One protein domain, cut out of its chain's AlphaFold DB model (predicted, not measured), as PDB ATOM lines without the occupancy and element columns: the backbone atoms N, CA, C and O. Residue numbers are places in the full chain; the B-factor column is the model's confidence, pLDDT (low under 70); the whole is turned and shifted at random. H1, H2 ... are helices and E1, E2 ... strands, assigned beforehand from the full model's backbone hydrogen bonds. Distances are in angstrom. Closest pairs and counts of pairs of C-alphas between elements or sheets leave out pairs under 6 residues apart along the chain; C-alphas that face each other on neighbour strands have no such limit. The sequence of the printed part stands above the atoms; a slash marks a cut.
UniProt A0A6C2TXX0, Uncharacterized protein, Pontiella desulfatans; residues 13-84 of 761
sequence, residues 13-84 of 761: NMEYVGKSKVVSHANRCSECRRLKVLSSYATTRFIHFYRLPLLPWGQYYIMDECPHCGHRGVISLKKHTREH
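What this domain is: This is residues 13 to 84 of the 761 residues of an uncharacterized protein of Pontiella desulfatans (UniProt A0A6C2TXX0). One twisted sheet of three long strands, E1, E2 and E3, bends over like an arch, with the short strand E4 beside part of E3 at one edge. The short helix H1 follows E4 directly and lies over E3 and E4 on the outer side of the arch. The printed part has 72 residues with four named strands and then one named helix, E1 E2 E3 E4 H1; the sheet's order is E1 - E2 - E3 - E4, antiparallel throughout, and the class is mostly strand. The whole is only just compact, close to loose, with a radius of gyration of the C-alphas of 13.2 A and spans of 37 by 29 by 17 A.

How they stand to each other: The sheet is a meander, each strand the antiparallel neighbour of the one before: E1, residues 13 to 28, E2, residues 35 to 49, E3, residues 52 to 65, and E4, residues 73 to 76. E1 and E2 form a hairpin at 169 degrees between their directions, with N 20 and O 42 at 2.8 A and N 27 and O 36 at 3.0 A, within hydrogen-bond range. E2 and E3 form a hairpin at 164 degrees, with N 43 and O 60 at 2.8 A. E3 and E4 form a hairpin at 124 degrees, with N 61 and O 75 at 2.8 A. E1 bends by 106 degrees at residue 25, E2 by 72 degrees at residue 42 and E3 by 103 degrees at residue 55. E1 and E4, the edge strands, are apart. H1, residues 77 to 84, is on the sheet at a height of 9.4 A, over E3 and E4. It runs along the strands, at 5 degrees to E3 on the local plane; its line rises 39.9 degrees out of that plane, only just short of standing up from the sheet. The closest C-alphas of E3 and H1 are those of Tyr 60 and Leu 77, 4.5 A apart. In H1 every O i to N i+4 pair is within hydrogen-bond range.

Where its parts are: E1 begins at C-alpha 13, (21.001, -24.993, 36.986), and is 30.1 A long. E2 is 37.1 A long and ends at C-alpha 49, (20.398, -20.541, 41.996). E3 measures 24.2 A. E4 has four residues. H1 has eight and ends at C-alpha 84, (38.024, -19.683, 12.498).

The domain as a whole: The C-alphas of Leu 35 and Leu 54 are the two farthest apart, 37.3 A. The printed part has no cut. The links E2 to E3 and E4 to H1 are tight; those from E1 to E2 and from E3 to E4 are short. The mean pLDDT of the printed part is 87.7, and residue 51 alone is under 70.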
ATOM      1  N   ASN A  13      21.185 -24.676  38.409       81.19
ATOM      2  CA  ASN A  13      21.001 -24.993  36.986       81.19
ATOM      3  C   ASN A  13      21.939 -24.147  36.119       81.19
ATOM      4  O   ASN A  13      22.237 -23.003  36.448       81.19
ATOM      5  N   MET A  14      22.403 -24.684  34.990       84.44
ATOM      6  CA  MET A  14      23.204 -23.920  34.030       84.44
ATOM      7  C   MET A  14      22.381 -23.565  32.797       84.44
ATOM      8  O   MET A  14      21.981 -24.459  32.052       84.44
ATOM      9  N   GLU A  15      22.213 -22.273  32.535       87.69
ATOM     10  CA  GLU A  15      21.462 -21.766  31.382       87.69
ATOM     11  C   GLU A  15      22.309 -20.758  30.595       87.69
ATOM     12  O   GLU A  15      23.202 -20.106  31.145       87.69
ATOM     13  N   TYR A  16      22.078 -20.687  29.284       88.75
ATOM     14  CA  TYR A  16      22.746 -19.742  28.394       88.75
ATOM     15  C   TYR A  16      21.928 -18.456  28.353       88.75
ATOM     16  O   TYR A  16      20.772 -18.481  27.939       88.75
ATOM     17  N   VAL A  17      22.523 -17.347  28.784       84.56
ATOM     18  CA  VAL A  17      21.851 -16.050  28.886       84.56
ATOM     19  C   VAL A  17      22.548 -15.047  27.973       84.56
ATOM     20  O   VAL A  17      23.778 -14.930  27.958       84.56
ATOM     21  N   GLY A  18      21.734 -14.323  27.203       84.56
ATOM     22  CA  GLY A  18      22.167 -13.337  26.217       84.56
ATOM     23  C   GLY A  18      22.605 -13.978  24.898       84.56
ATOM     24  O   GLY A  18      23.466 -14.858  24.875       84.56
ATOM     25  N   LYS A  19      22.028 -13.520  23.782       89.75
ATOM     26  CA  LYS A  19      22.489 -13.843  22.424       89.75
ATOM     27  C   LYS A  19      23.185 -12.612  21.844       89.75
ATOM     28  O   LYS A  19      22.639 -11.515  21.877       89.75
ATOM     29  N   SER A  20      24.396 -12.786  21.330       84.12
ATOM     30  CA  SER A  20      25.188 -11.731  20.691       84.12
ATOM     31  C   SER A  20      25.747 -12.229  19.362       84.12
ATOM     32  O   SER A  20      26.009 -13.421  19.216       84.12
ATOM     33  N   LYS A  21      25.922 -11.325  18.387       83.75
ATOM     34  CA  LYS A  21      26.355 -11.662  17.014       83.75
ATOM     35  C   LYS A  21      25.505 -12.783  16.396       83.75
ATOM     36  O   LYS A  21      26.037 -13.804  15.971       83.75
ATOM     37  N   VAL A  22      24.181 -12.618  16.441       86.56
ATOM     38  CA  VAL A  22      23.252 -13.623  15.918       86.56
ATOM     39  C   VAL A  22      23.298 -13.618  14.400       86.56
ATOM     40  O   VAL A  22      23.038 -12.601  13.767       86.56
ATOM     41  N   VAL A  23      23.605 -14.780  13.848       83.25
ATOM     42  CA  VAL A  23      23.619 -15.088  12.426       83.25
ATOM     43  C   VAL A  23      22.537 -16.123  12.182       83.25
ATOM     44  O   VAL A  23      22.542 -17.175  12.817       83.25
ATOM     45  N   SER A  24      21.639 -15.860  11.244       83.50
ATOM     46  CA  SER A  24      20.624 -16.823  10.822       83.50
ATOM     47  C   SER A  24      20.915 -17.266   9.398       83.50
ATOM     48  O   SER A  24      21.127 -16.424   8.534       83.50
ATOM     49  N   HIS A  25      20.909 -18.571   9.143       82.88
ATOM     50  CA  HIS A  25      21.194 -19.108   7.818       82.88
ATOM     51  C   HIS A  25      20.405 -20.383   7.532       82.88
ATOM     52  O   HIS A  25      20.067 -21.151   8.428       82.88
ATOM     53  N   ALA A  26      20.126 -20.641   6.259       82.38
ATOM     54  CA  ALA A  26      19.439 -21.850   5.836       82.38
ATOM     55  C   ALA A  26      20.396 -23.044   5.747       82.38
ATOM     56  O   ALA A  26      21.344 -23.029   4.960       82.38
ATOM     57  N   ASN A  27      20.145 -24.096   6.524       86.31
ATOM     58  CA  ASN A  27      20.872 -25.356   6.399       86.31
ATOM     59  C   ASN A  27      20.024 -26.538   6.891       86.31
ATOM     60  O   ASN A  27      18.981 -26.371   7.534       86.31
ATOM     61  N   ARG A  28      20.444 -27.762   6.566       87.38
ATOM     62  CA  ARG A  28      19.851 -28.963   7.159       87.38
ATOM     63  C   ARG A  28      20.387 -29.111   8.575       87.38
ATOM     64  O   ARG A  28      21.595 -29.137   8.776       87.38
ATOM     65  N   CYS A  29      19.492 -29.225   9.551       90.19
ATOM     66  CA  CYS A  29      19.902 -29.536  10.916       90.19
ATOM     67  C   CYS A  29      20.623 -30.895  10.940       90.19
ATOM     68  O   CYS A  29      20.092 -31.868  10.400       90.19
ATOM     69  N   SER A  30      21.792 -30.965  11.580       89.44
ATOM     70  CA  SER A  30      22.578 -32.199  11.746       89.44
ATOM     71  C   SER A  30      21.769 -33.338  12.374       89.44
ATOM     72  O   SER A  30      21.940 -34.493  11.996       89.44
ATOM     73  N   GLU A  31      20.853 -32.995  13.282       92.19
ATOM     74  CA  GLU A  31      20.041 -33.952  14.027       92.19
ATOM     75  C   GLU A  31      18.758 -34.330  13.270       92.19
ATOM     76  O   GLU A  31      18.562 -35.478  12.879       92.19
ATOM     77  N   CYS A  32      17.869 -33.364  13.000       92.38
ATOM     78  CA  CYS A  32      16.561 -33.678  12.408       92.38
ATOM     79  C   CYS A  32      16.560 -33.766  10.872       92.38
ATOM     80  O   CYS A  32      15.528 -34.083  10.282       92.38
ATOM     81  N   ARG A  33      17.684 -33.446  10.211       89.62
ATOM     82  CA  ARG A  33      17.888 -33.425   8.746       89.62
ATOM     83  C   ARG A  33      16.945 -32.520   7.943       89.62
ATOM     84  O   ARG A  33      17.045 -32.472   6.714       89.62
ATOM     85  N   ARG A  34      16.047 -31.774   8.595       86.69
ATOM     86  CA  ARG A  34      15.127 -30.829   7.945       86.69
ATOM     87  C   ARG A  34      15.871 -29.554   7.560       86.69
ATOM     88  O   ARG A  34      16.628 -29.017   8.367       86.69
ATOM     89  N   LEU A  35      15.621 -29.067   6.346       85.62
ATOM     90  CA  LEU A  35      16.103 -27.770   5.874       85.62
ATOM     91  C   LEU A  35      15.303 -26.660   6.573       85.62
ATOM     92  O   LEU A  35      14.087 -26.550   6.394       85.62
ATOM     93  N   LYS A  36      15.971 -25.894   7.439       88.25
ATOM     94  CA  LYS A  36      15.389 -24.806   8.241       88.25
ATOM     95  C   LYS A  36      16.380 -23.644   8.329       88.25
ATOM     96  O   LYS A  36      17.555 -23.798   8.013       88.25
ATOM     97  N   VAL A  37      15.896 -22.485   8.768       87.44
ATOM     98  CA  VAL A  37      16.770 -21.380   9.177       87.44
ATOM     99  C   VAL A  37      17.311 -21.720  10.566       87.44
ATOM    100  O   VAL A  37      16.536 -21.863  11.509       87.44
ATOM    101  N   LEU A  38      18.618 -21.941  10.655       90.69
ATOM    102  CA  LEU A  38      19.360 -22.213  11.881       90.69
ATOM    103  C   LEU A  38      19.999 -20.913  12.373       90.69
ATOM    104  O   LEU A  38      20.314 -20.042  11.561       90.69
ATOM    105  N   SER A  39      20.204 -20.784  13.683       89.50
ATOM    106  CA  SER A  39      20.806 -19.583  14.275       89.50
ATOM    107  C   SER A  39      22.128 -19.900  14.970       89.50
ATOM    108  O   SER A  39      22.189 -20.764  15.838       89.50
ATOM    109  N   SER A  40      23.182 -19.164  14.630       90.44
ATOM    110  CA  SER A  40      24.484 -19.208  15.299       90.44
ATOM    111  C   SER A  40      24.739 -17.911  16.061       90.44
ATOM    112  O   SER A  40      24.426 -16.835  15.563       90.44
ATOM    113  N   TYR A  41      25.245 -17.983  17.292       92.25
ATOM    114  CA  TYR A  41      25.456 -16.797  18.136       92.25
ATOM    115  C   TYR A  41      26.424 -17.058  19.288       92.25
ATOM    116  O   TYR A  41      26.574 -18.180  19.766       92.25
ATOM    117  N   ALA A  42      27.045 -15.994  19.791       91.31
ATOM    118  CA  ALA A  42      27.806 -16.027  21.033       91.31
ATOM    119  C   ALA A  42      26.887 -15.783  22.243       91.31
ATOM    120  O   ALA A  42      26.038 -14.890  22.223       91.31
ATOM    121  N   THR A  43      27.071 -16.556  23.311       93.25
ATOM    122  CA  THR A  43      26.279 -16.500  24.547       93.25
ATOM    123  C   THR A  43      27.152 -16.721  25.785       93.25
ATOM    124  O   THR A  43      28.267 -17.238  25.681       93.25
ATOM    125  N   THR A  44      26.665 -16.337  26.968       89.81
ATOM    126  CA  THR A  44      27.345 -16.592  28.247       89.81
ATOM    127  C   THR A  44      26.555 -17.616  29.048       89.81
ATOM    128  O   THR A  44      25.347 -17.486  29.224       89.81
ATOM    129  N   ARG A  45      27.228 -18.655  29.541       91.19
ATOM    130  CA  ARG A  45      26.608 -19.664  30.406       91.19
ATOM    131  C   ARG A  45      26.686 -19.193  31.854       91.19
ATOM    132  O   ARG A  45      27.781 -18.885  32.316       91.19
ATOM    133  N   PHE A  46      25.562 -19.156  32.562       86.06
ATOM    134  CA  PHE A  46      25.495 -18.759  33.972       86.06
ATOM    135  C   PHE A  46      25.106 -19.937  34.862       86.06
ATOM    136  O   PHE A  46      24.260 -20.754  34.484       86.06
ATOM    137  N   ILE A  47      25.684 -19.989  36.065       84.75
ATOM    138  CA  ILE A  47      25.168 -20.809  37.164       84.75
ATOM    139  C   ILE A  47      23.998 -20.054  37.798       84.75
ATOM    140  O   ILE A  47      24.174 -18.939  38.289       84.75
ATOM    141  N   HIS A  48      22.815 -20.658  37.791       78.94
ATOM    142  CA  HIS A  48      21.598 -20.111  38.381       78.94
ATOM    143  C   HIS A  48      21.319 -20.768  39.722       78.94
ATOM    144  O   HIS A  48      21.305 -21.991  39.763       78.94
ATOM    145  N   PHE A  49      21.001 -20.004  40.769       75.50
ATOM    146  CA  PHE A  49      20.398 -20.541  41.996       75.50
ATOM    147  C   PHE A  49      18.901 -20.239  42.005       75.50
ATOM    148  O   PHE A  49      18.517 -19.073  41.941       75.50
ATOM    149  N   TYR A  50      18.044 -21.264  42.019       70.06
ATOM    150  CA  TYR A  50      16.571 -21.130  42.059       70.06
ATOM    151  C   TYR A  50      15.899 -20.249  40.971       70.06
ATOM    152  O   TYR A  50      14.686 -20.065  41.048       70.06
ATOM    153  N   ARG A  51      16.654 -19.782  39.950       66.75
ATOM    154  CA  ARG A  51      16.333 -18.906  38.781       66.75
ATOM    155  C   ARG A  51      17.143 -17.599  38.706       66.75
ATOM    156  O   ARG A  51      17.047 -16.907  37.700       66.75
ATOM    157  N   LEU A  52      17.971 -17.268  39.699       71.44
ATOM    158  CA  LEU A  52      18.835 -16.077  39.657       71.44
ATOM    159  C   LEU A  52      20.213 -16.416  39.060       71.44
ATOM    160  O   LEU A  52      20.894 -17.263  39.641       71.44
ATOM    161  N   PRO A  53      20.650 -15.790  37.945       76.38
ATOM    162  CA  PRO A  53      21.993 -15.990  37.392       76.38
ATOM    163  C   PRO A  53      23.032 -15.385  38.345       76.38
ATOM    164  O   PRO A  53      23.171 -14.168  38.419       76.38
ATOM    165  N   LEU A  54      23.753 -16.223  39.093       80.38
ATOM    166  CA  LEU A  54      24.685 -15.759  40.124       80.38
ATOM    167  C   LEU A  54      26.077 -15.467  39.567       80.38
ATOM    168  O   LEU A  54      26.652 -14.421  39.853       80.38
ATOM    169  N   LEU A  55      26.641 -16.397  38.789       80.56
ATOM    170  CA  LEU A  55      28.035 -16.320  38.345       80.56
ATOM    171  C   LEU A  55      28.172 -16.730  36.869       80.56
ATOM    172  O   LEU A  55      27.690 -17.807  36.491       80.56
ATOM    173  N   PRO A  56      28.823 -15.907  36.022       84.75
ATOM    174  CA  PRO A  56      29.139 -16.286  34.650       84.75
ATOM    175  C   PRO A  56      30.218 -17.376  34.651       84.75
ATOM    176  O   PRO A  56      31.315 -17.180  35.167       84.75
ATOM    177  N   TRP A  57      29.919 -18.529  34.052       89.44
ATOM    178  CA  TRP A  57      30.831 -19.675  33.970       89.44
ATOM    179  C   TRP A  57      31.779 -19.594  32.769       89.44
ATOM    180  O   TRP A  57      32.916 -20.055  32.819       89.44
ATOM    181  N   GLY A  58      31.319 -19.015  31.658       89.69
ATOM    182  CA  GLY A  58      32.131 -18.861  30.454       89.69
ATOM    183  C   GLY A  58      31.328 -18.467  29.219       89.69
ATOM    184  O   GLY A  58      30.099 -18.560  29.199       89.69
ATOM    185  N   GLN A  59      32.038 -18.031  28.176       92.88
ATOM    186  CA  GLN A  59      31.458 -17.650  26.887       92.88
ATOM    187  C   GLN A  59      31.521 -18.802  25.879       92.88
ATOM    188  O   GLN A  59      32.567 -19.427  25.669       92.88
ATOM    189  N   TYR A  60      30.401 -19.048  25.213       94.06
ATOM    190  CA  TYR A  60      30.212 -20.127  24.253       94.06
ATOM    191  C   TYR A  60      29.688 -19.572  22.931       94.06
ATOM    192  O   TYR A  60      29.029 -18.537  22.898       94.06
ATOM    193  N   TYR A  61      29.996 -20.262  21.841       93.38
ATOM    194  CA  TYR A  61      29.411 -20.039  20.531       93.38
ATOM    195  C   TYR A  61      28.489 -21.215  20.224       93.38
ATOM    196  O   TYR A  61      28.910 -22.377  20.257       93.38
ATOM    197  N   ILE A  62      27.220 -20.902  19.999       93.56
ATOM    198  CA  ILE A  62      26.218 -21.852  19.550       93.56
ATOM    199  C   ILE A  62      26.324 -21.931  18.031       93.56
ATOM    200  O   ILE A  62      26.152 -20.921  17.355       93.56
ATOM    201  N   MET A  63      26.639 -23.120  17.529       89.94
ATOM    202  CA  MET A  63      26.634 -23.474  16.116       89.94
ATOM    203  C   MET A  63      25.270 -24.088  15.804       89.94
ATOM    204  O   MET A  63      24.895 -25.099  16.403       89.94
ATOM    205  N   ASP A  64      24.541 -23.476  14.879       89.62
ATOM    206  CA  ASP A  64      23.347 -24.045  14.253       89.62
ATOM    207  C   ASP A  64      22.236 -24.470  15.235       89.62
ATOM    208  O   ASP A  64      21.811 -25.626  15.270       89.62
ATOM    209  N   GLU A  65      21.714 -23.528  16.028       93.31
ATOM    210  CA  GLU A  65      20.502 -23.759  16.821       93.31
ATOM    211  C   GLU A  65      19.308 -24.014  15.893       93.31
ATOM    212  O   GLU A  65      18.890 -23.141  15.127       93.31
ATOM    213  N   CYS A  66      18.741 -25.220  15.968       92.56
ATOM    214  CA  CYS A  66      17.570 -25.586  15.188       92.56
ATOM    215  C   CYS A  66      16.279 -25.196  15.922       92.56
ATOM    216  O   CYS A  66      15.986 -25.786  16.966       92.56
ATOM    217  N   PRO A  67      15.423 -24.329  15.350       89.31
ATOM    218  CA  PRO A  67      14.179 -23.922  16.007       89.31
ATOM    219  C   PRO A  67      13.159 -25.062  16.117       89.31
ATOM    220  O   PRO A  67      12.211 -24.974  16.888       89.31
ATOM    221  N   HIS A  68      13.322 -26.137  15.338       89.94
ATOM    222  CA  HIS A  68      12.376 -27.249  15.330       89.94
ATOM    223  C   HIS A  68      12.665 -28.311  16.398       89.94
ATOM    224  O   HIS A  68      11.733 -28.811  17.016       89.94
ATOM    225  N   CYS A  69      13.935 -28.678  16.596       92.38
ATOM    226  CA  CYS A  69      14.313 -29.737  17.540       92.38
ATOM    227  C   CYS A  69      15.094 -29.232  18.760       92.38
ATOM    228  O   CYS A  69      15.341 -30.010  19.674       92.38
ATOM    229  N   GLY A  70      15.504 -27.959  18.782       89.69
ATOM    230  CA  GLY A  70      16.306 -27.378  19.862       89.69
ATOM    231  C   GLY A  70      17.760 -27.858  19.908       89.69
ATOM    232  O   GLY A  70      18.504 -27.441  20.795       89.69
ATOM    233  N   HIS A  71      18.185 -28.720  18.972       92.75
ATOM    234  CA  HIS A  71      19.580 -29.144  18.878       92.75
ATOM    235  C   HIS A  71      20.478 -27.930  18.634       92.75
ATOM    236  O   HIS A  71      20.159 -27.066  17.814       92.75
ATOM    237  N   ARG A  72      21.596 -27.889  19.360       91.44
ATOM    238  CA  ARG A  72      22.586 -26.816  19.319       91.44
ATOM    239  C   ARG A  72      23.982 -27.414  19.421       91.44
ATOM    240  O   ARG A  72      24.302 -28.073  20.410       91.44
ATOM    241  N   GLY A  73      24.826 -27.160  18.429       90.75
ATOM    242  CA  GLY A  73      26.255 -27.410  18.558       90.75
ATOM    243  C   GLY A  73      26.847 -26.373  19.506       90.75
ATOM    244  O   GLY A  73      26.573 -25.187  19.367       90.75
ATOM    245  N   VAL A  74      27.638 -26.783  20.495       92.69
ATOM    246  CA  VAL A  74      28.248 -25.840  21.445       92.69
ATOM    247  C   VAL A  74      29.758 -25.969  21.397       92.69
ATOM    248  O   VAL A  74      30.314 -27.045  21.603       92.69
ATOM    249  N   ILE A  75      30.437 -24.848  21.182       93.38
ATOM    250  CA  ILE A  75      31.891 -24.747  21.272       93.38
ATOM    251  C   ILE A  75      32.245 -23.541  22.143       93.38
ATOM    252  O   ILE A  75      31.549 -22.533  22.141       93.38
ATOM    253  N   SER A  76      33.317 -23.611  22.935       93.19
ATOM    254  CA  SER A  76      33.774 -22.420  23.669       93.19
ATOM    255  C   SER A  76      34.117 -21.305  22.675       93.19
ATOM    256  O   SER A  76      34.784 -21.589  21.671       93.19
ATOM    257  N   LEU A  77      33.755 -20.055  22.973       92.94
ATOM    258  CA  LEU A  77      33.971 -18.933  22.051       92.94
ATOM    259  C   LEU A  77      35.455 -18.789  21.664       92.94
ATOM    260  O   LEU A  77      35.783 -18.624  20.494       92.94
ATOM    261  N   LYS A  78      36.366 -18.984  22.628       90.81
ATOM    262  CA  LYS A  78      37.823 -18.953  22.409       90.81
ATOM    263  C   LYS A  78      38.298 -20.002  21.394       90.81
ATOM    264  O   LYS A  78      39.110 -19.690  20.525       90.81
ATOM    265  N   LYS A  79      37.798 -21.243  21.488       92.56
ATOM    266  CA  LYS A  79      38.135 -22.323  20.540       92.56
ATOM    267  C   LYS A  79      37.568 -22.031  19.150       92.56
ATOM    268  O   LYS A  79      38.297 -22.208  18.182       92.56
ATOM    269  N   HIS A  80      36.333 -21.530  19.064       92.50
ATOM    270  CA  HIS A  80      35.714 -21.131  17.796       92.50
ATOM    271  C   HIS A  80      36.526 -20.046  17.082       92.50
ATOM    272  O   HIS A  80      36.914 -20.228  15.937       92.50
ATOM    273  N   THR A  81      36.873 -18.955  17.771       89.88
ATOM    274  CA  THR A  81      37.666 -17.866  17.181       89.88
ATOM    275  C   THR A  81      39.051 -18.330  16.728       89.88
ATOM    276  O   THR A  81      39.549 -17.861  15.706       89.88
ATOM    277  N   ARG A  82      39.684 -19.249  17.472       92.38
ATOM    278  CA  ARG A  82      40.984 -19.817  17.090       92.38
ATOM    279  C   ARG A  82      40.881 -20.675  15.831       92.38
ATOM    280  O   ARG A  82      41.710 -20.519  14.944       92.38
ATOM    281  N   GLU A  83      39.889 -21.563  15.764       91.38
ATOM    282  CA  GLU A  83      39.685 -22.429  14.598       91.38
ATOM    283  C   GLU A  83      39.285 -21.614  13.368       91.38
ATOM    284  O   GLU A  83      39.851 -21.818  12.302       91.38
ATOM    285  N   HIS A  84      38.414 -20.618  13.546       91.44
ATOM    286  CA  HIS A  84      38.024 -19.683  12.498       91.44
ATOM    287  C   HIS A  84      39.241 -19.003  11.861       91.44
ATOM    288  O   HIS A  84      39.455 -19.130  10.661       91.44
TER     289      HIS A  84